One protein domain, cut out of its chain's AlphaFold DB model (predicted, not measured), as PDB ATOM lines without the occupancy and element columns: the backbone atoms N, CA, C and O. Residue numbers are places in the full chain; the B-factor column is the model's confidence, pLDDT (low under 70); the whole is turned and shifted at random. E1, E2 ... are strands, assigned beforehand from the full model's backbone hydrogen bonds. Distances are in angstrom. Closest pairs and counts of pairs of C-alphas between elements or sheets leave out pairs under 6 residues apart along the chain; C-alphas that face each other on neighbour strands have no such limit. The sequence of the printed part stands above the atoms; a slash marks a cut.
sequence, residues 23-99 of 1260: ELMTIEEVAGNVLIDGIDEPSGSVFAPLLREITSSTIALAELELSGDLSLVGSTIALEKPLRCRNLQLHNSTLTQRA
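Overview. This is residues 23 to 99 of the 1260 residues of an uncharacterized protein of Deltaproteobacteria bacterium RIFOXYA12_FULL_61_11 (UniProt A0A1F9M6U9). The chain winds in stacked turns, a short solenoid of roughly triangular cross-section. One side is the sheet E3 E2 E5 E7; the sheet E1 E4 E6 E8 makes the other two, folding over where E4 bends, with E6, E8 and the first part of E4 before the corner, and E1 and the last part of E4 after it. Residues 38 to 51 make a long loop outside the turns, between E2 and E3. The printed part has 77 residues, no named helix and eight named strands, E1 to E8 in order; both sheets are parallel and the class is all strand. It is compact, with a radius of gyration of the C-alphas of 11.7 A and spans of 34 by 23 by 19 A.

Along the chain. In the first sheet, E1 is residues 25 to 30, 13.2 A long, and begins at C-alpha 25 at (180.398, 147.329, 208.689). E4, residues 58 to 66, is the longest strand by residues, measures 18.9 A and bends by 90 degrees at residue 62. E6 is residues 76 to 79, and E8, residues 94 to 97, ends at C-alpha 97 at (177.390, 135.322, 201.782). In the second sheet, E3 is residues 52 to 55, E2 residues 34 to 37, E5 residues 70 to 73 and E7 residues 87 to 91, 13.3 A long.

Arrangement. The sheet E1 E4 E6 E8 is twisted, with edge strands E1 and E8. Its pairing is staggered: E4 pairs with E6 over residues 58 to 61 and with E1 over residues 61 to 66. N 61 and O 78 of E4 and E6 are 2.9 A apart, and N 62 and O 25 of E4 and E1 are 3.2 A apart, both within hydrogen-bond range. E6 and E8 are parallel at 24 degrees, with N 96 and O 77 at 2.8 A. Residues 64 to 65 of E4 also pair with residues 83 to 84, parallel. In the other sheet, edge strand E3 is parallel to E2, with N 54 and O 35 at 3.0 A; E2 and E5 have N 36 and O 71 at 3.0 A. E5 and E7 are parallel at 2 degrees, with N 70 and O 87 at 2.8 A. Between the sheets, E5 and E8 are only just apart, their closest C-alphas 8.2 A from each other.

Size, cuts and confidence. The C-alphas of Ala 48 and Ala 99, the two farthest apart, are 35.3 A from each other. The printed part has no cut. The link from E2 to E3 is long, with 14 residues; that from E6 to E7 is short, and the other links are tight. The mean pLDDT of the printed part is 70.6, and residues 23 to 32, 38 to 58 and 60 to 63 are under 70.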
ATOM      1  N   GLU A  23     186.874 147.121 205.624       42.91
ATOM      2  CA  GLU A  23     186.413 147.223 207.007       42.91
ATOM      3  C   GLU A  23     184.945 146.782 207.013       42.91
ATOM      4  O   GLU A  23     184.083 147.418 206.410       42.91
ATOM      5  N   LEU A  24     184.675 145.628 207.629       51.03
ATOM      6  CA  LEU A  24     183.323 145.092 207.763       51.03
ATOM      7  C   LEU A  24     182.469 146.082 208.551       51.03
ATOM      8  O   LEU A  24     182.771 146.398 209.705       51.03
ATOM      9  N   MET A  25     181.372 146.539 207.954       54.94
ATOM     10  CA  MET A  25     180.398 147.329 208.689       54.94
ATOM     11  C   MET A  25     179.585 146.379 209.575       54.94
ATOM     12  O   MET A  25     179.080 145.351 209.121       54.94
ATOM     13  N   THR A  26     179.493 146.701 210.864       50.81
ATOM     14  CA  THR A  26     178.601 146.000 211.796       50.81
ATOM     15  C   THR A  26     177.423 146.926 212.064       50.81
ATOM     16  O   THR A  26     177.618 148.058 212.513       50.81
ATOM     17  N   ILE A  27     176.212 146.485 211.729       58.97
ATOM     18  CA  ILE A  27     174.977 147.198 212.055       58.97
ATOM     19  C   ILE A  27     174.355 146.435 213.225       58.97
ATOM     20  O   ILE A  27     173.522 145.554 213.034       58.97
ATOM     21  N   GLU A  28     174.834 146.721 214.436       50.75
ATOM     22  CA  GLU A  28     174.302 146.108 215.656       50.75
ATOM     23  C   GLU A  28     172.991 146.804 216.052       50.75
ATOM     24  O   GLU A  28     172.966 148.021 216.250       50.75
ATOM     25  N   GLU A  29     171.916 146.015 216.137       52.56
ATOM     26  CA  GLU A  29     170.637 146.331 216.782       52.56
ATOM     27  C   GLU A  29     169.995 147.665 216.335       52.56
ATOM     28  O   GLU A  29     169.909 148.648 217.079       52.56
ATOM     29  N   VAL A  30     169.499 147.717 215.091       56.62
ATOM     30  CA  VAL A  30     168.688 148.859 214.631       56.62
ATOM     31  C   VAL A  30     167.219 148.601 214.949       56.62
ATOM     32  O   VAL A  30     166.589 147.690 214.414       56.62
ATOM     33  N   ALA A  31     166.651 149.445 215.812       53.22
ATOM     34  CA  ALA A  31     165.216 149.480 216.049       53.22
ATOM     35  C   ALA A  31     164.494 150.170 214.877       53.22
ATOM     36  O   ALA A  31     164.651 151.376 214.691       53.22
ATOM     37  N   GLY A  32     163.684 149.425 214.117       64.38
ATOM     38  CA  GLY A  32     162.841 149.950 213.030       64.38
ATOM     39  C   GLY A  32     163.198 149.445 211.625       64.38
ATOM     40  O   GLY A  32     164.040 148.567 211.467       64.38
ATOM     41  N   ASN A  33     162.522 149.996 210.611       72.56
ATOM     42  CA  ASN A  33     162.608 149.546 209.216       72.56
ATOM     43  C   ASN A  33     163.828 150.140 208.486       72.56
ATOM     44  O   ASN A  33     164.114 151.338 208.629       72.56
ATOM     45  N   VAL A  34     164.499 149.317 207.673       72.44
ATOM     46  CA  VAL A  34     165.699 149.662 206.894       72.44
ATOM     47  C   VAL A  34     165.460 149.406 205.401       72.44
ATOM     48  O   VAL A  34     165.050 148.314 205.010       72.44
ATOM     49  N   LEU A  35     165.756 150.412 204.573       73.75
ATOM     50  CA  LEU A  35     165.816 150.299 203.111       73.75
ATOM     51  C   LEU A  35     167.274 150.405 202.662       73.75
ATOM     52  O   LEU A  35     167.995 151.316 203.081       73.75
ATOM     53  N   ILE A  36     167.692 149.484 201.799       72.50
ATOM     54  CA  ILE A  36     168.972 149.550 201.097       72.50
ATOM     55  C   ILE A  36     168.653 149.671 199.610       72.50
ATOM     56  O   ILE A  36     168.111 148.737 199.013       72.50
ATOM     57  N   ASP A  37     168.940 150.848 199.060       70.75
ATOM     58  CA  ASP A  37     168.622 151.213 197.682       70.75
ATOM     59  C   ASP A  37     169.924 151.368 196.885       70.75
ATOM     60  O   ASP A  37     170.795 152.177 197.209       70.75
ATOM     61  N   GLY A  38     170.094 150.534 195.867       60.62
ATOM     62  CA  GLY A  38     171.261 150.528 194.988       60.62
ATOM     63  C   GLY A  38     171.069 151.403 193.753       60.62
ATOM     64  O   GLY A  38     171.971 151.488 192.918       60.62
ATOM     65  N   ILE A  39     169.897 152.030 193.617       58.72
ATOM     66  CA  ILE A  39     169.513 152.863 192.486       58.72
ATOM     67  C   ILE A  39     169.607 154.329 192.938       58.72
ATOM     68  O   ILE A  39     168.914 154.757 193.850       58.72
ATOM     69  N   ASP A  40     170.465 155.126 192.293       50.97
ATOM     70  CA  ASP A  40     170.712 156.555 192.603       50.97
ATOM     71  C   ASP A  40     169.520 157.495 192.255       50.97
ATOM     72  O   ASP A  40     169.689 158.700 192.045       50.97
ATOM     73  N   GLU A  41     168.296 156.970 192.166       45.59
ATOM     74  CA  GLU A  41     167.083 157.709 191.802       45.59
ATOM     75  C   GLU A  41     166.076 157.678 192.961       45.59
ATOM     76  O   GLU A  41     165.906 156.636 193.587       45.59
ATOM     77  N   PRO A  42     165.364 158.786 193.256       43.59
ATOM     78  CA  PRO A  42     164.396 158.815 194.344       43.59
ATOM     79  C   PRO A  42     163.232 157.887 193.993       43.59
ATOM     80  O   PRO A  42     162.350 158.249 193.209       43.59
ATOM     81  N   SER A  43     163.237 156.684 194.564       43.34
ATOM     82  CA  SER A  43     162.192 155.690 194.369       43.34
ATOM     83  C   SER A  43     160.865 156.252 194.898       43.34
ATOM     84  O   SER A  43     160.608 156.425 196.092       43.34
ATOM     85  N   GLY A  44     160.011 156.648 193.954       42.78
ATOM     86  CA  GLY A  44     158.664 157.105 194.232       42.78
ATOM     87  C   GLY A  44     157.862 155.952 194.820       42.78
ATOM     88  O   GLY A  44     157.542 155.000 194.120       42.78
ATOM     89  N   SER A  45     157.502 156.092 196.094       46.53
ATOM     90  CA  SER A  45     156.416 155.386 196.783       46.53
ATOM     91  C   SER A  45     156.495 153.858 196.871       46.53
ATOM     92  O   SER A  45     155.784 153.185 196.136       46.53
ATOM     93  N   VAL A  46     157.169 153.326 197.896       40.69
ATOM     94  CA  VAL A  46     156.637 152.220 198.717       40.69
ATOM     95  C   VAL A  46     157.206 152.373 200.143       40.69
ATOM     96  O   VAL A  46     158.394 152.607 200.297       40.69
ATOM     97  N   PHE A  47     156.368 152.247 201.178       41.62
ATOM     98  CA  PHE A  47     156.688 152.225 202.625       41.62
ATOM     99  C   PHE A  47     156.700 153.557 203.413       41.62
ATOM    100  O   PHE A  47     157.410 154.519 203.135       41.62
ATOM    101  N   ALA A  48     155.868 153.583 204.462       36.69
ATOM    102  CA  ALA A  48     155.763 154.628 205.481       36.69
ATOM    103  C   ALA A  48     156.663 154.321 206.699       36.69
ATOM    104  O   ALA A  48     157.020 153.168 206.918       36.69
ATOM    105  N   PRO A  49     156.911 155.317 207.568       46.28
ATOM    106  CA  PRO A  49     158.163 156.069 207.542       46.28
ATOM    107  C   PRO A  49     159.399 155.173 207.780       46.28
ATOM    108  O   PRO A  49     159.523 154.523 208.816       46.28
ATOM    109  N   LEU A  50     160.338 155.187 206.833       48.69
ATOM    110  CA  LEU A  50     161.648 154.536 206.944       48.69
ATOM    111  C   LEU A  50     162.504 155.228 208.021       48.69
ATOM    112  O   LEU A  50     162.520 156.458 208.105       48.69
ATOM    113  N   LEU A  51     163.218 154.452 208.845       48.97
ATOM    114  CA  LEU A  51     164.066 154.995 209.918       48.97
ATOM    115  C   LEU A  51     165.516 155.218 209.450       48.97
ATOM    116  O   LEU A  51     166.213 156.075 210.000       48.97
ATOM    117  N   ARG A  52     165.969 154.471 208.428       57.38
ATOM    118  CA  ARG A  52     167.319 154.561 207.852       57.38
ATOM    119  C   ARG A  52     167.342 154.066 206.396       57.38
ATOM    120  O   ARG A  52     166.878 152.964 206.122       57.38
ATOM    121  N   GLU A  53     167.902 154.875 205.502       59.28
ATOM    122  CA  GLU A  53     168.147 154.566 204.084       59.28
ATOM    123  C   GLU A  53     169.664 154.479 203.861       59.28
ATOM    124  O   GLU A  53     170.407 155.338 204.353       59.28
ATOM    125  N   ILE A  54     170.129 153.424 203.189       63.75
ATOM    126  CA  ILE A  54     171.534 153.245 202.806       63.75
ATOM    127  C   ILE A  54     171.596 153.155 201.285       63.75
ATOM    128  O   ILE A  54     171.051 152.218 200.708       63.75
ATOM    129  N   THR A  55     172.289 154.100 200.653       62.03
ATOM    130  CA  THR A  55     172.486 154.115 199.203       62.03
ATOM    131  C   THR A  55     173.788 153.404 198.837       62.03
ATOM    132  O   THR A  55     174.879 153.959 198.972       62.03
ATOM    133  N   SER A  56     173.697 152.134 198.442       61.97
ATOM    134  CA  SER A  56     174.847 151.372 197.942       61.97
ATOM    135  C   SER A  56     174.402 150.191 197.092       61.97
ATOM    136  O   SER A  56     173.549 149.409 197.500       61.97
ATOM    137  N   SER A  57     175.062 150.000 195.953       64.69
ATOM    138  CA  SER A  57     174.857 148.836 195.093       64.69
ATOM    139  C   SER A  57     175.482 147.550 195.655       64.69
ATOM    140  O   SER A  57     175.094 146.449 195.259       64.69
ATOM    141  N   THR A  58     176.452 147.640 196.576       68.06
ATOM    142  CA  THR A  58     177.088 146.473 197.216       68.06
ATOM    143  C   THR A  58     177.500 146.764 198.659       68.06
ATOM    144  O   THR A  58     178.189 147.747 198.935       68.06
ATOM    145  N   ILE A  59     177.114 145.893 199.596       72.25
ATOM    146  CA  ILE A  59     177.457 146.022 201.022       72.25
ATOM    147  C   ILE A  59     177.929 144.674 201.579       72.25
ATOM    148  O   ILE A  59     177.292 143.644 201.365       72.25
ATOM    149  N   ALA A  60     179.033 144.685 202.331       67.81
ATOM    150  CA  ALA A  60     179.491 143.546 203.126       67.81
ATOM    151  C   ALA A  60     179.260 143.822 204.618       67.81
ATOM    152  O   ALA A  60     179.802 144.790 205.161       67.81
ATOM    153  N   LEU A  61     178.473 142.970 205.279       69.44
ATOM    154  CA  LEU A  61     178.129 143.115 206.694       69.44
ATOM    155  C   LEU A  61     178.622 141.919 207.501       69.44
ATOM    156  O   LEU A  61     178.457 140.762 207.107       69.44
ATOM    157  N   ALA A  62     179.199 142.209 208.668       65.56
ATOM    158  CA  ALA A  62     179.551 141.166 209.624       65.56
ATOM    159  C   ALA A  62     178.301 140.563 210.276       65.56
ATOM    160  O   ALA A  62     178.249 139.357 210.470       65.56
ATOM    161  N   GLU A  63     177.312 141.394 210.608       65.94
ATOM    162  CA  GLU A  63     176.075 141.025 211.301       65.94
ATOM    163  C   GLU A  63     174.962 142.010 210.927       65.94
ATOM    164  O   GLU A  63     175.236 143.206 210.770       65.94
ATOM    165  N   LEU A  64     173.733 141.505 210.777       70.12
ATOM    166  CA  LEU A  64     172.538 142.314 210.540       70.12
ATOM    167  C   LEU A  64     171.356 141.722 211.320       70.12
ATOM    168  O   LEU A  64     170.737 140.749 210.888       70.12
ATOM    169  N   GLU A  65     171.065 142.320 212.475       76.81
ATOM    170  CA  GLU A  65     169.920 141.982 213.327       76.81
ATOM    171  C   GLU A  65     169.012 143.214 213.468       76.81
ATOM    172  O   GLU A  65     169.436 144.288 213.909       76.81
ATOM    173  N   LEU A  66     167.764 143.065 213.028       76.88
ATOM    174  CA  LEU A  66     166.762 144.117 212.920       76.88
ATOM    175  C   LEU A  66     165.483 143.673 213.630       76.88
ATOM    176  O   LEU A  66     164.991 142.571 213.409       76.88
ATOM    177  N   SER A  67     164.890 144.553 214.435       75.12
ATOM    178  CA  SER A  67     163.549 144.307 214.988       75.12
ATOM    179  C   SER A  67     162.414 144.708 214.033       75.12
ATOM    180  O   SER A  67     161.246 144.468 214.338       75.12
ATOM    181  N   GLY A  68     162.742 145.336 212.898       78.25
ATOM    182  CA  GLY A  68     161.803 145.781 211.864       78.25
ATOM    183  C   GLY A  68     162.051 145.141 210.495       78.25
ATOM    184  O   GLY A  68     162.755 144.136 210.379       78.25
ATOM    185  N   ASP A  69     161.448 145.730 209.465       84.19
ATOM    186  CA  ASP A  69     161.493 145.224 208.088       84.19
ATOM    187  C   ASP A  69     162.811 145.598 207.384       84.19
ATOM    188  O   ASP A  69     163.338 146.697 207.581       84.19
ATOM    189  N   LEU A  70     163.309 144.708 206.524       86.56
ATOM    190  CA  LEU A  70     164.435 144.922 205.618       86.56
ATOM    191  C   LEU A  70     163.967 144.812 204.164       86.56
ATOM    192  O   LEU A  70     163.506 143.757 203.730       86.56
ATOM    193  N   SER A  71     164.138 145.885 203.395       86.75
ATOM    194  CA  SER A  71     163.876 145.891 201.953       86.75
ATOM    195  C   SER A  71     165.161 146.167 201.179       86.75
ATOM    196  O   SER A  71     165.872 147.131 201.480       86.75
ATOM    197  N   LEU A  72     165.461 145.302 200.209       86.12
ATOM    198  CA  LEU A  72     166.574 145.446 199.276       86.12
ATOM    199  C   LEU A  72     166.018 145.764 197.890       86.12
ATOM    200  O   LEU A  72     165.222 144.991 197.349       86.12
ATOM    201  N   VAL A  73     166.467 146.881 197.320       84.56
ATOM    202  CA  VAL A  73     166.099 147.315 195.969       84.56
ATOM    203  C   VAL A  73     167.370 147.582 195.171       84.56
ATOM    204  O   VAL A  73     168.213 148.376 195.588       84.56
ATOM    205  N   GLY A  74     167.558 146.886 194.045       81.94
ATOM    206  CA  GLY A  74     168.724 147.089 193.170       81.94
ATOM    207  C   GLY A  74     170.086 146.813 193.825       81.94
ATOM    208  O   GLY A  74     171.091 147.356 193.370       81.94
ATOM    209  N   SER A  75     170.131 146.038 194.915       80.94
ATOM    210  CA  SER A  75     171.296 145.956 195.809       80.94
ATOM    211  C   SER A  75     171.824 144.533 195.978       80.94
ATOM    212  O   SER A  75     171.062 143.565 195.978       80.94
ATOM    213  N   THR A  76     173.137 144.396 196.190       83.00
ATOM    214  CA  THR A  76     173.772 143.130 196.597       83.00
ATOM    215  C   THR A  76     174.290 143.206 198.032       83.00
ATOM    216  O   THR A  76     175.080 144.091 198.362       83.00
ATOM    217  N   ILE A  77     173.908 142.250 198.883       85.62
ATOM    218  CA  ILE A  77     174.398 142.168 200.268       85.62
ATOM    219  C   ILE A  77     175.102 140.846 200.518       85.62
ATOM    220  O   ILE A  77     174.512 139.785 200.342       85.62
ATOM    221  N   ALA A  78     176.347 140.920 200.993       85.12
ATOM    222  CA  ALA A  78     177.128 139.775 201.439       85.12
ATOM    223  C   ALA A  78     177.229 139.738 202.971       85.12
ATOM    224  O   ALA A  78     177.764 140.663 203.585       85.12
ATOM    225  N   LEU A  79     176.758 138.649 203.580       85.81
ATOM    226  CA  LEU A  79     176.760 138.454 205.031       85.81
ATOM    227  C   LEU A  79     177.850 137.471 205.495       85.81
ATOM    228  O   LEU A  79     178.225 136.546 204.768       85.81
ATOM    229  N   GLU A  80     178.355 137.665 206.718       82.62
ATOM    230  CA  GLU A  80     179.222 136.696 207.421       82.62
ATOM    231  C   GLU A  80     178.536 135.948 208.576       82.62
ATOM    232  O   GLU A  80     179.059 134.930 209.040       82.62
ATOM    233  N   LYS A  81     177.410 136.467 209.069       82.88
ATOM    234  CA  LYS A  81     176.606 135.907 210.162       82.88
ATOM    235  C   LYS A  81     175.128 135.841 209.750       82.88
ATOM    236  O   LYS A  81     174.771 136.439 208.734       82.88
ATOM    237  N   PRO A  82     174.276 135.133 210.518       86.25
ATOM    238  CA  PRO A  82     172.849 135.055 210.231       86.25
ATOM    239  C   PRO A  82     172.176 136.429 210.116       86.25
ATOM    240  O   PRO A  82     172.494 137.346 210.873       86.25
ATOM    241  N   LEU A  83     171.230 136.543 209.185       89.75
ATOM    242  CA  LEU A  83     170.303 137.664 209.062       89.75
ATOM    243  C   LEU A  83     169.072 137.399 209.918       89.75
ATOM    244  O   LEU A  83     168.408 136.381 209.726       89.75
ATOM    245  N   ARG A  84     168.746 138.337 210.807       89.38
ATOM    246  CA  ARG A  84     167.503 138.339 211.585       89.38
ATOM    247  C   ARG A  84     166.745 139.628 211.336       89.38
ATOM    248  O   ARG A  84     167.288 140.708 211.556       89.38
ATOM    249  N   CYS A  85     165.511 139.529 210.861       87.75
ATOM    250  CA  CYS A  85     164.643 140.687 210.650       87.75
ATOM    251  C   CYS A  85     163.174 140.306 210.836       87.75
ATOM    252  O   CYS A  85     162.858 139.128 210.954       87.75
ATOM    253  N   ARG A  86     162.268 141.288 210.862       88.06
ATOM    254  CA  ARG A  86     160.835 140.986 210.888       88.06
ATOM    255  C   ARG A  86     160.352 140.492 209.527       88.06
ATOM    256  O   ARG A  86     159.873 139.374 209.421       88.06
ATOM    257  N   ASN A  87     160.511 141.308 208.491       91.44
ATOM    258  CA  ASN A  87     160.157 140.956 207.118       91.44
ATOM    259  C   ASN A  87     161.334 141.249 206.191       91.44
ATOM    260  O   ASN A  87     161.917 142.327 206.289       91.44
ATOM    261  N   LEU A  88     161.645 140.336 205.275       94.06
ATOM    262  CA  LEU A  88     162.655 140.516 204.234       94.06
ATOM    263  C   LEU A  88     161.982 140.627 202.867       94.06
ATOM    264  O   LEU A  88     161.224 139.741 202.481       94.06
ATOM    265  N   GLN A  89     162.295 141.673 202.108       94.00
ATOM    266  CA  GLN A  89     161.833 141.829 200.729       94.00
ATOM    267  C   GLN A  89     163.009 142.078 199.793       94.00
ATOM    268  O   GLN A  89     163.778 143.017 199.999       94.00
ATOM    269  N   LEU A  90     163.129 141.249 198.759       93.81
ATOM    270  CA  LEU A  90     164.121 141.385 197.700       93.81
ATOM    271  C   LEU A  90     163.423 141.782 196.396       93.81
ATOM    272  O   LEU A  90     162.561 141.042 195.921       93.81
ATOM    273  N   HIS A  91     163.820 142.921 195.829       90.81
ATOM    274  CA  HIS A  91     163.419 143.384 194.498       90.81
ATOM    275  C   HIS A  91     164.647 143.799 193.688       90.81
ATOM    276  O   HIS A  91     165.443 144.626 194.142       90.81
ATOM    277  N   ASN A  92     164.822 143.225 192.498       90.88
ATOM    278  CA  ASN A  92     166.019 143.370 191.668       90.88
ATOM    279  C   ASN A  92     167.324 143.271 192.492       90.88
ATOM    280  O   ASN A  92     168.237 144.083 192.343       90.88
ATOM    281  N   SER A  93     167.362 142.359 193.469       91.38
ATOM    282  CA  SER A  93     168.396 142.327 194.509       91.38
ATOM    283  C   SER A  93     168.985 140.937 194.696       91.38
ATOM    284  O   SER A  93     168.343 139.927 194.410       91.38
ATOM    285  N   THR A  94     170.218 140.892 195.201       93.38
ATOM    286  CA  THR A  94     170.937 139.646 195.494       93.38
ATOM    287  C   THR A  94     171.327 139.586 196.966       93.38
ATOM    288  O   THR A  94     172.132 140.391 197.443       93.38
ATOM    289  N   LEU A  95     170.794 138.607 197.695       94.62
ATOM    290  CA  LEU A  95     171.263 138.274 199.038       94.62
ATOM    291  C   LEU A  95     172.273 137.133 198.952       94.62
ATOM    292  O   LEU A  95     172.021 136.100 198.338       94.62
ATOM    293  N   THR A  96     173.432 137.309 199.572       93.75
ATOM    294  CA  THR A  96     174.517 136.340 199.481       93.75
ATOM    295  C   THR A  96     175.368 136.296 200.750       93.75
ATOM    296  O   THR A  96     175.164 137.040 201.707       93.75
ATOM    297  N   GLN A  97     176.361 135.412 200.754       89.38
ATOM    298  CA  GLN A  97     177.390 135.322 201.782       89.38
ATOM    299  C   GLN A  97     178.780 135.649 201.243       89.38
ATOM    300  O   GLN A  97     179.004 135.724 200.027       89.38
ATOM    301  N   ARG A  98     179.759 135.789 202.138       86.12
ATOM    302  CA  ARG A  98     181.170 135.750 201.730       86.12
ATOM    303  C   ARG A  98     181.573 134.358 201.249       86.12
ATOM    304  O   ARG A  98     181.051 133.349 201.707       86.12
ATOM    305  N   ALA A  99     182.517 134.310 200.313       86.12
ATOM    306  CA  ALA A  99     183.093 133.050 199.865       86.12
ATOM    307  C   ALA A  99     183.971 132.429 200.964       86.12
ATOM    308  O   ALA A  99     184.744 133.131 201.628       86.12
TER     309      ALA A  99